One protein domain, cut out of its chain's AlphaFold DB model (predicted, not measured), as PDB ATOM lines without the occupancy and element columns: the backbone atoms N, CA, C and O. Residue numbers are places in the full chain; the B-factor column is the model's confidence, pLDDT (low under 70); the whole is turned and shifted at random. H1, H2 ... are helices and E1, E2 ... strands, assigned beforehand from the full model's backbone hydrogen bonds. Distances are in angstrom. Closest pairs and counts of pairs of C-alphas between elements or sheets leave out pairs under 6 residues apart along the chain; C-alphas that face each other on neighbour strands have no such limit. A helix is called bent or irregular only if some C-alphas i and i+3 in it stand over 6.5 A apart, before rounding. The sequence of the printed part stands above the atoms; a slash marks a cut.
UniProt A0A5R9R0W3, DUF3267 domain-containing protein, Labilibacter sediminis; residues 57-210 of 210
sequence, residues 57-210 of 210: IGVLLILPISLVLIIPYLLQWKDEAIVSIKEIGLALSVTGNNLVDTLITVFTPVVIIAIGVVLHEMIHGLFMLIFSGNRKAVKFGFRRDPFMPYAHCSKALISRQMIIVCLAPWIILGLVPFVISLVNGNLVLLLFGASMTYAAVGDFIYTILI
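This is residues 57 to 210 of the 210 residues of the protein "DUF3267 domain-containing protein" of Labilibacter sediminis (UniProt A0A5R9R0W3). Three helices side by side, H1, H4b and H5, make a small bundle, and the long arm H3b of bent helix H3 packs steeply across H4b and H5, with the two-strand hairpin E1 E2 on its side away from the bundle. At one end H2 stands across the ends of H1 and H5 and folds back into H3a; at the other, H4a and H6 lie side by side. The printed part has 154 residues, with named elements in the order H1 H2 H3 E1 E2 H4 H5 H6, mostly helix, and an antiparallel sheet E1 - E2. It is only just loose, close to compact, with a radius of gyration of the C-alphas of 18.1 A and spans of 53 by 36 by 27 A.

Strands E1, residues 138 to 143, and E2, residues 148 to 153, form an antiparallel hairpin, with N 139 and O 152 2.8 A apart, within hydrogen-bond range. H3, residues 99 to 132, was assigned as one helix by its hydrogen bonds but is bent, C-alphas 106 and 109 being 6.6 A apart; its arms H3a, residues 99 to 106, and H3b, residues 109 to 132, stand at 40 degrees, a steep tilt. The closest C-alphas of H3b and E2 are those of Gly 125 and Ala 151, 5.1 A apart. H4, residues 159 to 184, likewise assigned as one helix, is bent, with C-alphas 166 and 169 7.0 A apart, into H4a, residues 159 to 166, and H4b, residues 169 to 184. H3b touches H4b with residues 116 to 124 alone, at a steep tilt of 53 degrees, closest at the C-alphas of His 120 and Pro 169, 5.2 A. H5, residues 187 to 199, and H4b form a helical hairpin at a shallow tilt of 20 degrees, closest at the C-alphas of Gly 174 and Gly 193, 4.0 A. H1, residues 57 to 76, completes the bundle, three helices at shallow tilts, touching H4b at the C-alphas of Tyr 73 and Leu 182, 5.7 A. H6, residues 201 to 209, touches H4a, opposite ways at 6 degrees, a shallow tilt, with the C-alphas of Cys 166 and Asp 203 closest, 5.1 A. H2, residues 78 to 95, touches H3a, the C-alphas of Thr 95 and Thr 102 closest at 4.7 A, and is apart from H3b. Every O i to N i+4 pair is within hydrogen-bond range in H2, H3a, H3b, H4a, H5 and H6, against 12 of 16 in H1 and 9 of 12 in H4b.

H1 begins at C-alpha 57 (82.975, 99.566, 82.412) and is 30.1 A long; H2 is 25.8 A, H3b 34.2 A, and H6 ends at C-alpha 209 (91.867, 102.608, 90.671).

The farthest C-alphas, Asn 97 and Ile 158, are 56.1 A apart. The printed part has no cut and no long link. Mean pLDDT of the printed part is 89.8, under 70 at residues 94 to 96 and 145 to 146.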
ATOM      1  N   ILE A  57      83.063  99.979  81.006       87.88
ATOM      2  CA  ILE A  57      82.975  99.566  82.412       87.88
ATOM      3  C   ILE A  57      81.764 100.235  83.068       87.88
ATOM      4  O   ILE A  57      80.995  99.565  83.748       87.88
ATOM      5  N   GLY A  58      81.547 101.524  82.805       87.38
ATOM      6  CA  GLY A  58      80.411 102.261  83.343       87.38
ATOM      7  C   GLY A  58      79.064 101.669  82.932       87.38
ATOM      8  O   GLY A  58      78.229 101.409  83.791       87.38
ATOM      9  N   VAL A  59      78.870 101.364  81.644       88.69
ATOM     10  CA  VAL A  59      77.648 100.702  81.150       88.69
ATOM     11  C   VAL A  59      77.454  99.333  81.801       88.69
ATOM     12  O   VAL A  59      76.335  98.990  82.178       88.69
ATOM     13  N   LEU A  60      78.533  98.568  81.982       92.19
ATOM     14  CA  LEU A  60      78.469  97.270  82.651       92.19
ATOM     15  C   LEU A  60      78.058  97.397  84.128       92.19
ATOM     16  O   LEU A  60      77.329  96.542  84.621       92.19
ATOM     17  N   LEU A  61      78.490  98.458  84.817       90.81
ATOM     18  CA  LEU A  61      78.141  98.731  86.215       90.81
ATOM     19  C   LEU A  61      76.697  99.209  86.397       90.81
ATOM     20  O   LEU A  61      76.118  98.964  87.453       90.81
ATOM     21  N   ILE A  62      76.092  99.851  85.392       91.44
ATOM     22  CA  ILE A  62      74.709 100.340  85.495       91.44
ATOM     23  C   ILE A  62      73.743  99.188  85.774       91.44
ATOM     24  O   ILE A  62      72.900  99.324  86.649       91.44
ATOM     25  N   LEU A  63      73.875  98.044  85.095       93.56
ATOM     26  CA  LEU A  63      72.943  96.923  85.262       93.56
ATOM     27  C   LEU A  63      72.845  96.421  86.721       93.56
ATOM     28  O   LEU A  63      71.735  96.430  87.258       93.56
ATOM     29  N   PRO A  64      73.935  96.001  87.394       95.50
ATOM     30  CA  PRO A  64      73.849  95.555  88.782       95.50
ATOM     31  C   PRO A  64      73.406  96.676  89.731       95.50
ATOM     32  O   PRO A  64      72.641  96.403  90.653       95.50
ATOM     33  N   ILE A  65      73.808  97.931  89.490       96.12
ATOM     34  CA  ILE A  65      73.345  99.082  90.282       96.12
ATOM     35  C   ILE A  65      71.824  99.232  90.164       96.12
ATOM     36  O   ILE A  65      71.139  99.321  91.181       96.12
ATOM     37  N   SER A  66      71.278  99.196  88.948       95.56
ATOM     38  CA  SER A  66      69.838  99.288  88.705       95.56
ATOM     39  C   SER A  66      69.074  98.186  89.429       95.56
ATOM     40  O   SER A  66      68.038  98.460  90.022       95.56
ATOM     41  N   LEU A  67      69.584  96.949  89.430       96.44
ATOM     42  CA  LEU A  67      68.949  95.840  90.149       96.44
ATOM     43  C   LEU A  67      68.921  96.094  91.660       96.44
ATOM     44  O   LEU A  67      67.880  95.913  92.285       96.44
ATOM     45  N   VAL A  68      70.031  96.564  92.236       97.12
ATOM     46  CA  VAL A  68      70.129  96.879  93.670       97.12
ATOM     47  C   VAL A  68      69.204  98.027  94.074       97.12
ATOM     48  O   VAL A  68      68.677  98.008  95.181       97.12
ATOM     49  N   LEU A  69      68.975  99.008  93.201       96.94
ATOM     50  CA  LEU A  69      68.073 100.123  93.492       96.94
ATOM     51  C   LEU A  69      66.598  99.745  93.274       96.94
ATOM     52  O   LEU A  69      65.744 100.039  94.105       96.94
ATOM     53  N   ILE A  70      66.281  99.075  92.165       96.31
ATOM     54  CA  ILE A  70      64.893  98.840  91.748       96.31
ATOM     55  C   ILE A  70      64.268  97.661  92.496       96.31
ATOM     56  O   ILE A  70      63.112  97.754  92.898       96.31
ATOM     57  N   ILE A  71      64.997  96.555  92.703       97.44
ATOM     58  CA  ILE A  71      64.414  95.344  93.305       97.44
ATOM     59  C   ILE A  71      63.888  95.617  94.721       97.44
ATOM     60  O   ILE A  71      62.711  95.344  94.946       97.44
ATOM     61  N   PRO A  72      64.670  96.174  95.669       97.31
ATOM     62  CA  PRO A  72      64.173  96.413  97.025       97.31
ATOM     63  C   PRO A  72      62.969  97.354  97.045       97.31
ATOM     64  O   PRO A  72      62.018  97.119  97.784       97.31
ATOM     65  N   TYR A  73      62.981  98.373  96.183       97.81
ATOM     66  CA  TYR A  73      61.870  99.307  96.069       97.81
ATOM     67  C   TYR A  73      60.597  98.614  95.575       97.81
ATOM     68  O   TYR A  73      59.549  98.747  96.197       97.81
ATOM     69  N   LEU A  74      60.678  97.820  94.503       97.00
ATOM     70  CA  LEU A  74      59.518  97.102  93.969       97.00
ATOM     71  C   LEU A  74      59.014  95.999  94.901       97.00
ATOM     72  O   LEU A  74      57.830  95.688  94.867       97.00
ATOM     73  N   LEU A  75      59.880  95.397  95.718       97.25
ATOM     74  CA  LEU A  75      59.452  94.414  96.715       97.25
ATOM     75  C   LEU A  75      58.584  95.042  97.811       97.25
ATOM     76  O   LEU A  75      57.715  94.359  98.345       97.25
ATOM     77  N   GLN A  76      58.810  96.317  98.134       97.44
ATOM     78  CA  GLN A  76      58.104  97.011  99.209       97.44
ATOM     79  C   GLN A  76      56.940  97.883  98.714       97.44
ATOM     80  O   GLN A  76      55.917  97.943  99.384       97.44
ATOM     81  N   TRP A  77      57.082  98.524  97.552       97.62
ATOM     82  CA  TRP A  77      56.202  99.600  97.070       97.62
ATOM     83  C   TRP A  77      55.657  99.329  95.662       97.62
ATOM     84  O   TRP A  77      55.598 100.220  94.812       97.62
ATOM     85  N   LYS A  78      55.340  98.065  95.356       96.69
ATOM     86  CA  LYS A  78      54.902  97.646  94.014       96.69
ATOM     87  C   LYS A  78      53.657  98.397  93.545       96.69
ATOM     88  O   LYS A  78      53.612  98.837  92.396       96.69
ATOM     89  N   ASP A  79      52.645  98.495  94.398       96.06
ATOM     90  CA  ASP A  79      51.349  99.057  94.020       96.06
ATOM     91  C   ASP A  79      51.450 100.576  93.856       96.06
ATOM     92  O   ASP A  79      50.985 101.127  92.856       96.06
ATOM     93  N   GLU A  80      52.175 101.239  94.754       95.56
ATOM     94  CA  GLU A  80      52.504 102.661  94.685       95.56
ATOM     95  C   GLU A  80      53.324 102.971  93.433       95.56
ATOM     96  O   GLU A  80      53.026 103.932  92.726       95.56
ATOM     97  N   ALA A  81      54.296 102.122  93.083       95.38
ATOM     98  CA  ALA A  81      55.053 102.257  91.842       95.38
ATOM     99  C   ALA A  81      54.134 102.212  90.613       95.38
ATOM    100  O   ALA A  81      54.268 103.041  89.714       95.38
ATOM    101  N   ILE A  82      53.181 101.274  90.570       95.50
ATOM    102  CA  ILE A  82      52.218 101.157  89.466       95.50
ATOM    103  C   ILE A  82      51.342 102.410  89.376       95.50
ATOM    104  O   ILE A  82      51.110 102.905  88.271       95.50
ATOM    105  N   VAL A  83      50.859 102.925  90.509       95.69
ATOM    106  CA  VAL A  83      50.056 104.156  90.559       95.69
ATOM    107  C   VAL A  83      50.873 105.346  90.057       95.69
ATOM    108  O   VAL A  83      50.454 105.993  89.100       95.69
ATOM    109  N   SER A  84      52.075 105.573  90.592       94.50
ATOM    110  CA  SER A  84      52.940 106.679  90.168       94.50
ATOM    111  C   SER A  84      53.310 106.608  88.683       94.50
ATOM    112  O   SER A  84      53.312 107.627  87.996       94.50
ATOM    113  N   ILE A  85      53.584 105.415  88.142       93.25
ATOM    114  CA  ILE A  85      53.870 105.245  86.708       93.25
ATOM    115  C   ILE A  85      52.650 105.631  85.859       93.25
ATOM    116  O   ILE A  85      52.805 106.303  84.837       93.25
ATOM    117  N   LYS A  86      51.439 105.237  86.271       94.56
ATOM    118  CA  LYS A  86      50.200 105.614  85.575       94.56
ATOM    119  C   LYS A  86      49.953 107.117  85.632       94.56
ATOM    120  O   LYS A  86      49.574 107.688  84.617       94.56
ATOM    121  N   GLU A  87      50.190 107.752  86.776       90.44
ATOM    122  CA  GLU A  87      50.054 109.203  86.944       90.44
ATOM    123  C   GLU A  87      51.026 109.969  86.046       90.44
ATOM    124  O   GLU A  87      50.613 110.891  85.349       90.44
ATOM    125  N   ILE A  88      52.294 109.546  85.984       88.31
ATOM    126  CA  ILE A  88      53.293 110.132  85.080       88.31
ATOM    127  C   ILE A  88      52.868 109.949  83.617       88.31
ATOM    128  O   ILE A  88      52.920 110.897  82.833       88.31
ATOM    129  N   GLY A  89      52.419 108.748  83.237       87.25
ATOM    130  CA  GLY A  89      51.947 108.469  81.881       87.25
ATOM    131  C   GLY A  89      50.722 109.304  81.498       87.25
ATOM    132  O   GLY A  89      50.671 109.869  80.404       87.25
ATOM    133  N   LEU A  90      49.762 109.439  82.415       85.88
ATOM    134  CA  LEU A  90      48.581 110.270  82.222       85.88
ATOM    135  C   LEU A  90      48.966 111.745  82.098       85.88
ATOM    136  O   LEU A  90      48.509 112.391  81.158       85.88
ATOM    137  N   ALA A  91      49.834 112.253  82.978       82.94
ATOM    138  CA  ALA A  91      50.321 113.629  82.928       82.94
ATOM    139  C   ALA A  91      50.914 113.946  81.552       82.94
ATOM    140  O   ALA A  91      50.468 114.894  80.917       82.94
ATOM    141  N   LEU A  92      51.805 113.089  81.037       82.69
ATOM    142  CA  LEU A  92      52.395 113.243  79.703       82.69
ATOM    143  C   LEU A  92      51.351 113.226  78.569       82.69
ATOM    144  O   LEU A  92      51.495 113.956  77.589       82.69
ATOM    145  N   SER A  93      50.293 112.417  78.692       80.56
ATOM    146  CA  SER A  93      49.227 112.338  77.681       80.56
ATOM    147  C   SER A  93      48.269 113.538  77.705       80.56
ATOM    148  O   SER A  93      47.901 114.047  76.650       80.56
ATOM    149  N   VAL A  94      47.903 114.028  78.896       69.31
ATOM    150  CA  VAL A  94      47.000 115.176  79.092       69.31
ATOM    151  C   VAL A  94      47.699 116.469  78.695       69.31
ATOM    152  O   VAL A  94      47.101 117.320  78.035       69.31
ATOM    153  N   THR A  95      48.987 116.596  79.026       66.06
ATOM    154  CA  THR A  95      49.789 117.754  78.637       66.06
ATOM    155  C   THR A  95      49.927 117.877  77.124       66.06
ATOM    156  O   THR A  95      50.092 118.989  76.640       66.06
ATOM    157  N   GLY A  96      49.791 116.784  76.359       62.41
ATOM    158  CA  GLY A  96      49.921 116.775  74.895       62.41
ATOM    159  C   GLY A  96      48.974 117.726  74.147       62.41
ATOM    160  O   GLY A  96      49.247 118.078  73.002       62.41
ATOM    161  N   ASN A  97      47.906 118.199  74.800       70.69
ATOM    162  CA  ASN A  97      46.950 119.152  74.230       70.69
ATOM    163  C   ASN A  97      47.358 120.629  74.424       70.69
ATOM    164  O   ASN A  97      46.797 121.507  73.770       70.69
ATOM    165  N   ASN A  98      48.332 120.916  75.298       81.94
ATOM    166  CA  ASN A  98      48.890 122.247  75.542       81.94
ATOM    167  C   ASN A  98      50.426 122.191  75.500       81.94
ATOM    168  O   ASN A  98      51.078 121.569  76.340       81.94
ATOM    169  N   LEU A  99      51.021 122.902  74.538       82.19
ATOM    170  CA  LEU A  99      52.473 122.945  74.365       82.19
ATOM    171  C   LEU A  99      53.202 123.391  75.643       82.19
ATOM    172  O   LEU A  99      54.241 122.829  75.975       82.19
ATOM    173  N   VAL A 100      52.659 124.362  76.381       85.25
ATOM    174  CA  VAL A 100      53.288 124.892  77.600       85.25
ATOM    175  C   VAL A 100      53.345 123.823  78.692       85.25
ATOM    176  O   VAL A 100      54.406 123.605  79.274       85.25
ATOM    177  N   ASP A 101      52.249 123.099  78.913       82.56
ATOM    178  CA  ASP A 101      52.174 122.064  79.949       82.56
ATOM    179  C   ASP A 101      53.062 120.859  79.602       82.56
ATOM    180  O   ASP A 101      53.707 120.277  80.480       82.56
ATOM    181  N   THR A 102      53.168 120.523  78.309       81.50
ATOM    182  CA  THR A 102      54.090 119.479  77.828       81.50
ATOM    183  C   THR A 102      55.535 119.878  78.094       81.50
ATOM    184  O   THR A 102      56.310 119.084  78.632       81.50
ATOM    185  N   LEU A 103      55.905 121.116  77.751       86.56
ATOM    186  CA  LEU A 103      57.254 121.622  77.985       86.56
ATOM    187  C   LEU A 103      57.585 121.606  79.478       86.56
ATOM    188  O   LEU A 103      58.634 121.095  79.857       86.56
ATOM    189  N   ILE A 104      56.688 122.081  80.342       86.06
ATOM    190  CA  ILE A 104      56.911 122.062  81.793       86.06
ATOM    191  C   ILE A 104      57.127 120.627  82.285       86.06
ATOM    192  O   ILE A 104      58.121 120.359  82.961       86.06
ATOM    193  N   THR A 105      56.258 119.691  81.907       84.75
ATOM    194  CA  THR A 105      56.314 118.302  82.391       84.75
ATOM    195  C   THR A 105      57.596 117.589  81.961       84.75
ATOM    196  O   THR A 105      58.214 116.892  82.763       84.75
ATOM    197  N   VAL A 106      58.044 117.797  80.720       85.88
ATOM    198  CA  VAL A 106      59.245 117.142  80.178       85.88
ATOM    199  C   VAL A 106      60.537 117.810  80.654       85.88
ATOM    200  O   VAL A 106      61.504 117.117  80.971       85.88
ATOM    201  N   PHE A 107      60.588 119.144  80.733       90.44
ATOM    202  CA  PHE A 107      61.816 119.857  81.098       90.44
ATOM    203  C   PHE A 107      62.068 119.910  82.605       90.44
ATOM    204  O   PHE A 107      63.228 119.960  83.013       90.44
ATOM    205  N   THR A 108      61.034 119.848  83.444       90.62
ATOM    206  CA  THR A 108      61.192 119.849  84.909       90.62
ATOM    207  C   THR A 108      62.164 118.775  85.422       90.62
ATOM    208  O   THR A 108      63.120 119.144  86.109       90.62
ATOM    209  N   PRO A 109      62.026 117.474  85.087       91.44
ATOM    210  CA  PRO A 109      62.978 116.464  85.551       91.44
ATOM    211  C   PRO A 109      64.397 116.717  85.024       91.44
ATOM    212  O   PRO A 109      65.361 116.542  85.766       91.44
ATOM    213  N   VAL A 110      64.548 117.201  83.788       91.94
ATOM    214  CA  VAL A 110      65.861 117.545  83.213       91.94
ATOM    215  C   VAL A 110      66.539 118.657  84.013       91.94
ATOM    216  O   VAL A 110      67.720 118.549  84.340       91.94
ATOM    217  N   VAL A 111      65.795 119.704  84.372       94.19
ATOM    218  CA  VAL A 111      66.292 120.828  85.177       94.19
ATOM    219  C   VAL A 111      66.687 120.358  86.577       94.19
ATOM    220  O   VAL A 111      67.763 120.713  87.053       94.19
ATOM    221  N   ILE A 112      65.872 119.514  87.217       95.38
ATOM    222  CA  ILE A 112      66.178 118.939  88.537       95.38
ATOM    223  C   ILE A 112      67.483 118.135  88.489       95.38
ATOM    224  O   ILE A 112      68.351 118.317  89.343       95.38
ATOM    225  N   ILE A 113      67.661 117.286  87.474       95.06
ATOM    226  CA  ILE A 113      68.892 116.508  87.301       95.06
ATOM    227  C   ILE A 113      70.086 117.417  87.003       95.06
ATOM    228  O   ILE A 113      71.154 117.208  87.574       95.06
ATOM    229  N   ALA A 114      69.925 118.449  86.173       93.44
ATOM    230  CA  ALA A 114      70.991 119.408  85.890       93.44
ATOM    231  C   ALA A 114      71.456 120.137  87.162       93.44
ATOM    232  O   ALA A 114      72.659 120.255  87.400       93.44
ATOM    233  N   ILE A 115      70.518 120.562  88.015       95.12
ATOM    234  CA  ILE A 115      70.825 121.125  89.338       95.12
ATOM    235  C   ILE A 115      71.548 120.081  90.198       95.12
ATOM    236  O   ILE A 115      72.566 120.401  90.807       95.12
ATOM    237  N   GLY A 116      71.080 118.830  90.201       96.00
ATOM    238  CA  GLY A 116      71.729 117.717  90.897       96.00
ATOM    239  C   GLY A 116      73.189 117.514  90.481       96.00
ATOM    240  O   GLY A 116      74.052 117.386  91.341       96.00
ATOM    241  N   VAL A 117      73.500 117.585  89.185       93.69
ATOM    242  CA  VAL A 117      74.880 117.480  88.669       93.69
ATOM    243  C   VAL A 117      75.744 118.666  89.106       93.69
ATOM    244  O   VAL A 117      76.913 118.491  89.444       93.69
ATOM    245  N   VAL A 118      75.195 119.883  89.149       93.31
ATOM    246  CA  VAL A 118      75.930 121.033  89.703       93.31
ATOM    247  C   VAL A 118      76.216 120.815  91.191       93.31
ATOM    248  O   VAL A 118      77.346 121.029  91.630       93.31
ATOM    249  N   LEU A 119      75.232 120.337  91.957       96.06
ATOM    250  CA  LEU A 119      75.408 119.996  93.370       96.06
ATOM    251  C   LEU A 119      76.429 118.868  93.571       96.06
ATOM    252  O   LEU A 119      77.208 118.929  94.518       96.06
ATOM    253  N   HIS A 120      76.479 117.886  92.669       95.81
ATOM    254  CA  HIS A 120      77.456 116.793  92.679       95.81
ATOM    255  C   HIS A 120      78.887 117.331  92.674       95.81
ATOM    256  O   HIS A 120      79.682 117.041  93.569       95.81
ATOM    257  N   GLU A 121      79.188 118.211  91.723       93.06
ATOM    258  CA  GLU A 121      80.498 118.856  91.632       93.06
ATOM    259  C   GLU A 121      80.763 119.802  92.811       93.06
ATOM    260  O   GLU A 121      81.885 119.884  93.312       93.06
ATOM    261  N   MET A 122      79.737 120.495  93.319       93.00
ATOM    262  CA  MET A 122      79.874 121.320  94.524       93.00
ATOM    263  C   MET A 122      80.265 120.492  95.751       93.00
ATOM    264  O   MET A 122      81.110 120.937  96.529       93.00
ATOM    265  N   ILE A 123      79.705 119.292  95.912       95.75
ATOM    266  CA  ILE A 123      80.058 118.372  96.998       95.75
ATOM    267  C   ILE A 123      81.509 117.912  96.843       95.75
ATOM    268  O   ILE A 123      82.263 118.002  97.814       95.75
ATOM    269  N   HIS A 124      81.948 117.527  95.639       92.75
ATOM    270  CA  HIS A 124      83.364 117.229  95.372       92.75
ATOM    271  C   HIS A 124      84.267 118.370  95.845       92.75
ATOM    272  O   HIS A 124      85.182 118.170  96.648       92.75
ATOM    273  N   GLY A 125      83.974 119.596  95.409       89.12
ATOM    274  CA  GLY A 125      84.747 120.773  95.790       89.12
ATOM    275  C   GLY A 125      84.695 121.092  97.289       89.12
ATOM    276  O   GLY A 125      85.701 121.530  97.846       89.12
ATOM    277  N   LEU A 126      83.574 120.833  97.968       94.44
ATOM    278  CA  LEU A 126      83.445 120.990  99.418       94.44
ATOM    279  C   LEU A 126      84.363 120.020 100.170       94.44
ATOM    280  O   LEU A 126      85.113 120.444 101.048       94.44
ATOM    281  N   PHE A 127      84.368 118.737  99.813       92.38
ATOM    282  CA  PHE A 127      85.254 117.762 100.456       92.38
ATOM    283  C   PHE A 127      86.726 118.030 100.119       92.38
ATOM    284  O   PHE A 127      87.587 117.955 100.998       92.38
ATOM    285  N   MET A 128      87.029 118.456  98.890       89.25
ATOM    286  CA  MET A 128      88.367 118.940  98.534       89.25
ATOM    287  C   MET A 128      88.776 120.156  99.372       89.25
ATOM    288  O   MET A 128      89.935 120.266  99.774       89.25
ATOM    289  N   LEU A 129      87.853 121.074  99.665       91.88
ATOM    290  CA  LEU A 129      88.113 122.237 100.512       91.88
ATOM    291  C   LEU A 129      88.439 121.814 101.945       91.88
ATOM    292  O   LEU A 129      89.448 122.264 102.490       91.88
ATOM    293  N   ILE A 130      87.631 120.917 102.515       92.81
ATOM    294  CA  ILE A 130      87.818 120.377 103.868       92.81
ATOM    295  C   ILE A 130      89.201 119.729 103.994       92.81
ATOM    296  O   ILE A 130      89.950 120.052 104.913       92.81
ATOM    297  N   PHE A 131      89.585 118.866 103.050       88.81
ATOM    298  CA  PHE A 131      90.863 118.152 103.130       88.81
ATOM    299  C   PHE A 131      92.076 118.995 102.730       88.81
ATOM    300  O   PHE A 131      93.167 118.812 103.273       88.81
ATOM    301  N   SER A 132      91.921 119.932 101.795       88.25
ATOM    302  CA  SER A 132      93.023 120.813 101.400       88.25
ATOM    303  C   SER A 132      93.321 121.882 102.453       88.25
ATOM    304  O   SER A 132      94.476 122.318 102.551       88.25
ATOM    305  N   GLY A 133      92.310 122.308 103.219       88.12
ATOM    306  CA  GLY A 133      92.383 123.409 104.181       88.12
ATOM    307  C   GLY A 133      92.639 124.774 103.533       88.12
ATOM    308  O   GLY A 133      92.984 125.728 104.224       88.12
ATOM    309  N   ASN A 134      92.538 124.884 102.203       84.31
ATOM    310  CA  ASN A 134      92.872 126.103 101.473       84.31
ATOM    311  C   ASN A 134      91.878 126.367 100.342       84.31
ATOM    312  O   ASN A 134      91.936 125.747  99.282       84.31
ATOM    313  N   ARG A 135      91.032 127.387 100.524       83.06
ATOM    314  CA  ARG A 135      90.047 127.811  99.519       83.06
ATOM    315  C   ARG A 135      90.662 128.183  98.174       83.06
ATOM    316  O   ARG A 135      90.056 127.903  97.150       83.06
ATOM    317  N   LYS A 136      91.867 128.760  98.148       84.88
ATOM    318  CA  LYS A 136      92.546 129.129  96.892       84.88
ATOM    319  C   LYS A 136      92.991 127.908  96.083       84.88
ATOM    320  O   LYS A 136      93.284 128.047  94.897       84.88
ATOM    321  N   ALA A 137      93.068 126.737  96.719       80.44
ATOM    322  CA  ALA A 137      93.405 125.495  96.043       80.44
ATOM    323  C   ALA A 137      92.210 124.897  95.292       80.44
ATOM    324  O   ALA A 137      92.432 124.178  94.323       80.44
ATOM    325  N   VAL A 138      90.972 125.197  95.697       86.88
ATOM    326  CA  VAL A 138      89.763 124.658  95.062       86.88
ATOM    327  C   VAL A 138      89.226 125.641  94.027       86.88
ATOM    328  O   VAL A 138      88.992 126.812  94.324       86.88
ATOM    329  N   LYS A 139      89.024 125.166  92.800       84.38
ATOM    330  CA  LYS A 139      88.453 125.932  91.693       84.38
ATOM    331  C   LYS A 139      87.262 125.188  91.110       84.38
ATOM    332  O   LYS A 139      87.336 123.981  90.892       84.38
ATOM    333  N   PHE A 140      86.207 125.937  90.827       85.81
ATOM    334  CA  PHE A 140      85.048 125.466  90.081       85.81
ATOM    335  C   PHE A 140      85.064 126.080  88.689       85.81
ATOM    336  O   PHE A 140      85.530 127.208  88.507       85.81
ATOM    337  N   GLY A 141      84.531 125.362  87.711       83.31
ATOM    338  CA  GLY A 141      84.355 125.894  86.369       83.31
ATOM    339  C   GLY A 141      83.423 125.043  85.525       83.31
ATOM    340  O   GLY A 141      82.853 124.063  85.995       83.31
ATOM    341  N   PHE A 142      83.297 125.428  84.259       80.69
ATOM    342  CA  PHE A 142      82.560 124.678  83.249       80.69
ATOM    343  C   PHE A 142      83.488 124.350  82.089       80.69
ATOM    344  O   PHE A 142      84.169 125.222  81.544       80.69
ATOM    345  N   ARG A 143      83.512 123.082  81.693       74.75
ATOM    346  CA  ARG A 143      84.143 122.661  80.445       74.75
ATOM    347  C   ARG A 143      83.186 122.934  79.302       74.75
ATOM    348  O   ARG A 143      82.074 122.443  79.356       74.75
ATOM    349  N   ARG A 144      83.613 123.654  78.262       72.62
ATOM    350  CA  ARG A 144      82.752 123.981  77.107       72.62
ATOM    351  C   ARG A 144      82.375 122.761  76.267       72.62
ATOM    352  O   ARG A 144      81.256 122.692  75.786       72.62
ATOM    353  N   ASP A 145      83.263 121.777  76.184       61.34
ATOM    354  CA  ASP A 145      83.014 120.496  75.524       61.34
ATOM    355  C   ASP A 145      83.428 119.369  76.490       61.34
ATOM    356  O   ASP A 145      84.627 119.254  76.814       61.34
ATOM    357  N   PRO A 146      82.479 118.611  77.081       58.91
ATOM    358  CA  PRO A 146      81.047 118.463  76.741       58.91
ATOM    359  C   PRO A 146      80.051 119.224  77.662       58.91
ATOM    360  O   PRO A 146      79.162 118.606  78.232       58.91
ATOM    361  N   PHE A 147      80.192 120.542  77.855       74.06
ATOM    362  CA  PHE A 147      79.356 121.357  78.772       74.06
ATOM    363  C   PHE A 147      79.102 120.720  80.154       74.06
ATOM    364  O   PHE A 147      77.972 120.418  80.529       74.06
ATOM    365  N   MET A 148      80.171 120.501  80.924       76.12
ATOM    366  CA  MET A 148      80.082 119.886  82.256       76.12
ATOM    367  C   MET A 148      80.674 120.795  83.333       76.12
ATOM    368  O   MET A 148      81.778 121.321  83.120       76.12
ATOM    369  N   PRO A 149      79.991 120.973  84.481       82.19
ATOM    370  CA  PRO A 149      80.623 121.562  85.649       82.19
ATOM    371  C   PRO A 149      81.793 120.678  86.093       82.19
ATOM    372  O   PRO A 149      81.829 119.479  85.815       82.19
ATOM    373  N   TYR A 150      82.777 121.280  86.749       84.12
ATOM    374  CA  TYR A 150      83.856 120.542  87.390       84.12
ATOM    375  C   TYR A 150      84.303 121.236  88.672       84.12
ATOM    376  O   TYR A 150      84.338 122.470  88.746       84.12
ATOM    377  N   ALA A 151      84.723 120.435  89.645       84.75
ATOM    378  CA  ALA A 151      85.529 120.869  90.776       84.75
ATOM    379  C   ALA A 151      86.969 120.355  90.656       84.75
ATOM    380  O   ALA A 151      87.230 119.224  90.249       84.75
ATOM    381  N   HIS A 152      87.934 121.198  91.008       83.44
ATOM    382  CA  HIS A 152      89.350 120.865  90.936       83.44
ATOM    383  C   HIS A 152      90.108 121.370  92.165       83.44
ATOM    384  O   HIS A 152      89.880 122.494  92.606       83.44
ATOM    385  N   CYS A 153      91.058 120.577  92.671       82.75
ATOM    386  CA  CYS A 153      91.959 120.966  93.754       82.75
ATOM    387  C   CYS A 153      93.423 120.968  93.291       82.75
ATOM    388  O   CYS A 153      93.974 119.935  92.926       82.75
ATOM    389  N   SER A 154      94.106 122.107  93.370       78.00
ATOM    390  CA  SER A 154      95.522 122.197  92.989       78.00
ATOM    391  C   SER A 154      96.474 121.559  94.009       78.00
ATOM    392  O   SER A 154      97.642 121.313  93.698       78.00
ATOM    393  N   LYS A 155      95.997 121.288  95.230       77.25
ATOM    394  CA  LYS A 155      96.769 120.643  96.295       77.25
ATOM    395  C   LYS A 155      96.605 119.127  96.216       77.25
ATOM    396  O   LYS A 155      95.500 118.623  96.052       77.25
ATOM    397  N   ALA A 156      97.710 118.408  96.391       77.06
ATOM    398  CA  ALA A 156      97.689 116.955  96.465       77.06
ATOM    399  C   ALA A 156      96.921 116.482  97.709       77.06
ATOM    400  O   ALA A 156      97.265 116.864  98.830       77.06
ATOM    401  N   LEU A 157      95.906 115.646  97.498       79.69
ATOM    402  CA  LEU A 157      95.214 114.910  98.556       79.69
ATOM    403  C   LEU A 157      95.794 113.493  98.641       79.69
ATOM    404  O   LEU A 157      96.247 112.940  97.634       79.69
ATOM    405  N   ILE A 158      95.795 112.905  99.838       81.94
ATOM    406  CA  ILE A 158      96.174 111.493 100.002       81.94
ATOM    407  C   ILE A 158      95.053 110.582  99.487       81.94
ATOM    408  O   ILE A 158      93.878 110.952  99.538       81.94
ATOM    409  N   SER A 159      95.397 109.364  99.061       79.69
ATOM    410  CA  SER A 159      94.462 108.382  98.489       79.69
ATOM    411  C   SER A 159      93.150 108.236  99.272       79.69
ATOM    412  O   SER A 159      92.072 108.354  98.701       79.69
ATOM    413  N   ARG A 160      93.219 108.079 100.602       84.12
ATOM    414  CA  ARG A 160      92.022 107.916 101.453       84.12
ATOM    415  C   ARG A 160      91.086 109.125 101.424       84.12
ATOM    416  O   ARG A 160      89.874 108.955 101.425       84.12
ATOM    417  N   GLN A 161      91.637 110.338 101.395       87.31
ATOM    418  CA  GLN A 161      90.840 111.564 101.296       87.31
ATOM    419  C   GLN A 161      90.173 111.658  99.931       87.31
ATOM    420  O   GLN A 161      89.019 112.059  99.841       87.31
ATOM    421  N   MET A 162      90.880 111.251  98.878       87.38
ATOM    422  CA  MET A 162      90.323 111.260  97.537       87.38
ATOM    423  C   MET A 162      89.178 110.258  97.376       87.38
ATOM    424  O   MET A 162      88.168 110.607  96.785       87.38
ATOM    425  N   ILE A 163      89.280 109.062  97.962       89.56
ATOM    426  CA  ILE A 163      88.162 108.104  97.991       89.56
ATOM    427  C   ILE A 163      86.921 108.748  98.629       89.56
ATOM    428  O   ILE A 163      85.822 108.631  98.097       89.56
ATOM    429  N   ILE A 164      87.092 109.479  99.737       93.38
ATOM    430  CA  ILE A 164      85.976 110.180 100.389       93.38
ATOM    431  C   ILE A 164      85.410 111.275  99.484       93.38
ATOM    432  O   ILE A 164      84.195 111.363  99.352       93.38
ATOM    433  N   VAL A 165      86.268 112.086  98.853       92.00
ATOM    434  CA  VAL A 165      85.839 113.108  97.885       92.00
ATOM    435  C   VAL A 165      84.996 112.455  96.792       92.00
ATOM    436  O   VAL A 165      83.865 112.872  96.592       92.00
ATOM    437  N   CYS A 166      85.498 111.388  96.167       92.75
ATOM    438  CA  CYS A 166      84.828 110.698  95.070       92.75
ATOM    439  C   CYS A 166      83.479 110.090  95.474       92.75
ATOM    440  O   CYS A 166      82.506 110.208  94.736       92.75
ATOM    441  N   LEU A 167      83.387 109.460  96.646       96.31
ATOM    442  CA  LEU A 167      82.158 108.788  97.075       96.31
ATOM    443  C   LEU A 167      81.125 109.729  97.712       96.31
ATOM    444  O   LEU A 167      79.946 109.378  97.771       96.31
ATOM    445  N   ALA A 168      81.524 110.909  98.194       97.06
ATOM    446  CA  ALA A 168      80.635 111.799  98.936       97.06
ATOM    447  C   ALA A 168      79.386 112.248  98.152       97.06
ATOM    448  O   ALA A 168      78.292 112.172  98.722       97.06
ATOM    449  N   PRO A 169      79.473 112.666  96.872       97.00
ATOM    450  CA  PRO A 169      78.280 113.034  96.117       97.00
ATOM    451  C   PRO A 169      77.306 111.874  95.946       97.00
ATOM    452  O   PRO A 169      76.104 112.066  96.111       97.00
ATOM    453  N   TRP A 170      77.808 110.659  95.701       97.56
ATOM    454  CA  TRP A 170      76.957 109.473  95.626       97.56
ATOM    455  C   TRP A 170      76.231 109.213  96.944       97.56
ATOM    456  O   TRP A 170      75.026 108.969  96.936       97.56
ATOM    457  N   ILE A 171      76.928 109.292  98.079       98.19
ATOM    458  CA  ILE A 171      76.308 109.066  99.390       98.19
ATOM    459  C   ILE A 171      75.172 110.072  99.616       98.19
ATOM    460  O   ILE A 171      74.071 109.686 100.002       98.19
ATOM    461  N   ILE A 172      75.424 111.355  99.352       98.19
ATOM    462  CA  ILE A 172      74.496 112.444  99.682       98.19
ATOM    463  C   ILE A 172      73.343 112.549  98.677       98.19
ATOM    464  O   ILE A 172      72.201 112.733  99.086       98.19
ATOM    465  N   LEU A 173      73.619 112.464  97.374       97.75
ATOM    466  CA  LEU A 173      72.632 112.702  96.313       97.75
ATOM    467  C   LEU A 173      72.065 111.414  95.710       97.75
ATOM    468  O   LEU A 173      70.995 111.449  95.112       97.75
ATOM    469  N   GLY A 174      72.757 110.285  95.847       97.94
ATOM    470  CA  GLY A 174      72.307 108.985  95.348       97.94
ATOM    471  C   GLY A 174      71.693 108.125  96.449       97.94
ATOM    472  O   GLY A 174      70.491 107.857  96.447       97.94
ATOM    473  N   LEU A 175      72.524 107.714  97.410       98.00
ATOM    474  CA  LEU A 175      72.159 106.752  98.448       98.00
ATOM    475  C   LEU A 175      71.105 107.299  99.416       98.00
ATOM    476  O   LEU A 175      70.137 106.603  99.701       98.00
ATOM    477  N   VAL A 176      71.260 108.528  99.916       98.19
ATOM    478  CA  VAL A 176      70.290 109.120 100.855       98.19
ATOM    479  C   VAL A 176      68.892 109.255 100.223       98.19
ATOM    480  O   VAL A 176      67.945 108.743 100.821       98.19
ATOM    481  N   PRO A 177      68.716 109.841  99.019       97.94
ATOM    482  CA  PRO A 177      67.412 109.872  98.352       97.94
ATOM    483  C   PRO A 177      66.837 108.483  98.086       97.94
ATOM    484  O   PRO A 177      65.648 108.266  98.308       97.94
ATOM    485  N   PHE A 178      67.676 107.518  97.697       98.12
ATOM    486  CA  PHE A 178      67.247 106.131  97.547       98.12
ATOM    487  C   PHE A 178      66.698 105.551  98.860       98.12
ATOM    488  O   PHE A 178      65.584 105.035  98.879       98.12
ATOM    489  N   VAL A 179      67.421 105.683  99.972       98.12
ATOM    490  CA  VAL A 179      66.961 105.181 101.277       98.12
ATOM    491  C   VAL A 179      65.658 105.857 101.697       98.12
ATOM    492  O   VAL A 179      64.741 105.177 102.142       98.12
ATOM    493  N   ILE A 180      65.528 107.170 101.503       98.06
ATOM    494  CA  ILE A 180      64.275 107.877 101.805       98.06
ATOM    495  C   ILE A 180      63.134 107.353 100.920       98.06
ATOM    496  O   ILE A 180      62.039 107.138 101.434       98.06
ATOM    497  N   SER A 181      63.389 107.076  99.635       97.88
ATOM    498  CA  SER A 181      62.388 106.498  98.725       97.88
ATOM    499  C   SER A 181      61.900 105.122  99.183       97.88
ATOM    500  O   SER A 181      60.719 104.818  99.055       97.88
ATOM    501  N   LEU A 182      62.779 104.312  99.784       97.31
ATOM    502  CA  LEU A 182      62.408 103.026 100.379       97.31
ATOM    503  C   LEU A 182      61.561 103.181 101.646       97.31
ATOM    504  O   LEU A 182      60.788 102.290 101.977       97.31
ATOM    505  N   VAL A 183      61.688 104.291 102.372       97.56
ATOM    506  CA  VAL A 183      60.905 104.525 103.594       97.56
ATOM    507  C   VAL A 183      59.491 105.007 103.276       97.56
ATOM    508  O   VAL A 183      58.569 104.687 104.022       97.56
ATOM    509  N   ASN A 184      59.304 105.771 102.198       96.75
ATOM    510  CA  ASN A 184      58.036 106.449 101.909       96.75
ATOM    511  C   ASN A 184      57.366 106.058 100.582       96.75
ATOM    512  O   ASN A 184      56.324 106.626 100.264       96.75
ATOM    513  N   GLY A 185      57.963 105.164  99.789       95.94
ATOM    514  CA  GLY A 185      57.416 104.746  98.498       95.94
ATOM    515  C   GLY A 185      57.401 105.848  97.439       95.94
ATOM    516  O   GLY A 185      56.569 105.830  96.535       95.94
ATOM    517  N   ASN A 186      58.281 106.850  97.547       96.81
ATOM    518  CA  ASN A 186      58.325 107.957  96.597       96.81
ATOM    519  C   ASN A 186      59.150 107.599  95.349       96.81
ATOM    520  O   ASN A 186      60.384 107.656  95.361       96.81
ATOM    521  N   LEU A 187      58.456 107.318  94.241       96.12
ATOM    522  CA  LEU A 187      59.085 106.923  92.978       96.12
ATOM    523  C   LEU A 187      59.967 108.028  92.383       96.12
ATOM    524  O   LEU A 187      61.029 107.744  91.834       96.12
ATOM    525  N   VAL A 188      59.570 109.296  92.500       94.62
ATOM    526  CA  VAL A 188      60.356 110.425  91.972       94.62
ATOM    527  C   VAL A 188      61.699 110.522  92.694       94.62
ATOM    528  O   VAL A 188      62.730 110.756  92.064       94.62
ATOM    529  N   LEU A 189      61.705 110.287  94.006       96.62
ATOM    530  CA  LEU A 189      62.920 110.307  94.809       96.62
ATOM    531  C   LEU A 189      63.835 109.111  94.506       96.62
ATOM    532  O   LEU A 189      65.053 109.288  94.445       96.62
ATOM    533  N   LEU A 190      63.259 107.932  94.233       97.69
ATOM    534  CA  LEU A 190      63.999 106.778  93.709       97.69
ATOM    535  C   LEU A 190      64.679 107.130  92.383       97.69
ATOM    536  O   LEU A 190      65.874 106.889  92.223       97.69
ATOM    537  N   LEU A 191      63.932 107.708  91.437       96.50
ATOM    538  CA  LEU A 191      64.455 108.082  90.123       96.50
ATOM    539  C   LEU A 191      65.569 109.126  90.243       96.50
ATOM    540  O   LEU A 191      66.612 108.968  89.613       96.50
ATOM    541  N   PHE A 192      65.398 110.135  91.101       97.75
ATOM    542  CA  PHE A 192      66.438 111.120  91.387       97.75
ATOM    543  C   PHE A 192      67.706 110.466  91.961       97.75
ATOM    544  O   PHE A 192      68.796 110.659  91.418       97.75
ATOM    545  N   GLY A 193      67.571 109.643  93.008       97.81
ATOM    546  CA  GLY A 193      68.697 108.935  93.625       97.81
ATOM    547  C   GLY A 193      69.402 107.982  92.653       97.81
ATOM    548  O   GLY A 193      70.633 107.905  92.627       97.81
ATOM    549  N   ALA A 194      68.645 107.307  91.787       97.56
ATOM    550  CA  ALA A 194      69.191 106.459  90.733       97.56
ATOM    551  C   ALA A 194      69.975 107.277  89.698       97.56
ATOM    552  O   ALA A 194      71.119 106.943  89.399       97.56
ATOM    553  N   SER A 195      69.420 108.388  89.206       96.88
ATOM    554  CA  SER A 195      70.109 109.277  88.265       96.88
ATOM    555  C   SER A 195      71.414 109.840  88.834       96.88
ATOM    556  O   SER A 195      72.427 109.838  88.137       96.88
ATOM    557  N   MET A 196      71.426 110.271  90.100       97.75
ATOM    558  CA  MET A 196      72.644 110.752  90.767       97.75
ATOM    559  C   MET A 196      73.651 109.622  91.010       97.75
ATOM    560  O   MET A 196      74.857 109.823  90.882       97.75
ATOM    561  N   THR A 197      73.178 108.400  91.263       97.50
ATOM    562  CA  THR A 197      74.049 107.217  91.330       97.50
ATOM    563  C   THR A 197      74.691 106.905  89.980       97.50
ATOM    564  O   THR A 197      75.884 106.611  89.927       97.50
ATOM    565  N   TYR A 198      73.953 107.024  88.874       95.75
ATOM    566  CA  TYR A 198      74.521 106.857  87.534       95.75
ATOM    567  C   TYR A 198      75.524 107.963  87.189       95.75
ATOM    568  O   TYR A 198      76.560 107.678  86.590       95.75
ATOM    569  N   ALA A 199      75.269 109.204  87.615       93.31
ATOM    570  CA  ALA A 199      76.220 110.305  87.469       93.31
ATOM    571  C   ALA A 199      77.546 110.030  88.210       93.31
ATOM    572  O   ALA A 199      78.614 110.373  87.707       93.31
ATOM    573  N   ALA A 200      77.491 109.323  89.345       95.12
ATOM    574  CA  ALA A 200      78.653 108.942  90.148       95.12
ATOM    575  C   ALA A 200      79.430 107.711  89.636       95.12
ATOM    576  O   ALA A 200      80.443 107.334  90.223       95.12
ATOM    577  N   VAL A 201      79.019 107.063  88.538       92.88
ATOM    578  CA  VAL A 201      79.711 105.861  88.022       92.88
ATOM    579  C   VAL A 201      81.182 106.141  87.694       92.88
ATOM    580  O   VAL A 201      82.045 105.294  87.928       92.88
ATOM    581  N   GLY A 202      81.490 107.346  87.207       87.94
ATOM    582  CA  GLY A 202      82.874 107.781  87.001       87.94
ATOM    583  C   GLY A 202      83.683 107.821  88.302       87.94
ATOM    584  O   GLY A 202      84.844 107.413  88.306       87.94
ATOM    585  N   ASP A 203      83.056 108.230  89.405       91.69
ATOM    586  CA  ASP A 203      83.677 108.306  90.728       91.69
ATOM    587  C   ASP A 203      83.929 106.913  91.325       91.69
ATOM    588  O   ASP A 203      84.944 106.694  91.993       91.69
ATOM    589  N   PHE A 204      83.064 105.936  91.036       91.50
ATOM    590  CA  PHE A 204      83.292 104.535  91.407       91.50
ATOM    591  C   PHE A 204      84.479 103.935  90.668       91.50
ATOM    592  O   PHE A 204      85.352 103.337  91.295       91.50
ATOM    593  N   ILE A 205      84.542 104.132  89.347       88.12
ATOM    594  CA  ILE A 205      85.692 103.701  88.546       88.12
ATOM    595  C   ILE A 205      86.961 104.331  89.115       88.12
ATOM    596  O   ILE A 205      87.950 103.637  89.311       88.12
ATOM    597  N   TYR A 206      86.916 105.623  89.436       83.88
ATOM    598  CA  TYR A 206      88.046 106.331  90.014       83.88
ATOM    599  C   TYR A 206      88.487 105.735  91.359       83.88
ATOM    600  O   TYR A 206      89.664 105.445  91.554       83.88
ATOM    601  N   THR A 207      87.536 105.470  92.250       87.19
ATOM    602  CA  THR A 207      87.777 104.874  93.571       87.19
ATOM    603  C   THR A 207      88.403 103.479  93.492       87.19
ATOM    604  O   THR A 207      89.238 103.148  94.323       87.19
ATOM    605  N   ILE A 208      88.044 102.672  92.487       85.50
ATOM    606  CA  ILE A 208      88.600 101.321  92.279       85.50
ATOM    607  C   ILE A 208      90.073 101.363  91.829       85.50
ATOM    608  O   ILE A 208      90.797 100.383  91.993       85.50
ATOM    609  N   LEU A 209      90.520 102.474  91.238       80.25
ATOM    610  CA  LEU A 209      91.867 102.608  90.671       80.25
ATOM    611  C   LEU A 209      92.903 103.182  91.642       80.25
ATOM    612  O   LEU A 209      94.096 103.088  91.346       80.25
ATOM    613  N   ILE A 210      92.457 103.813  92.731       75.38
ATOM    614  CA  ILE A 210      93.307 104.402  93.780       75.38
ATOM    615  C   ILE A 210      93.821 103.315  94.723       75.38
ATOM    616  O   ILE A 210      95.026 103.382  95.069       75.38
TER     617      ILE A 210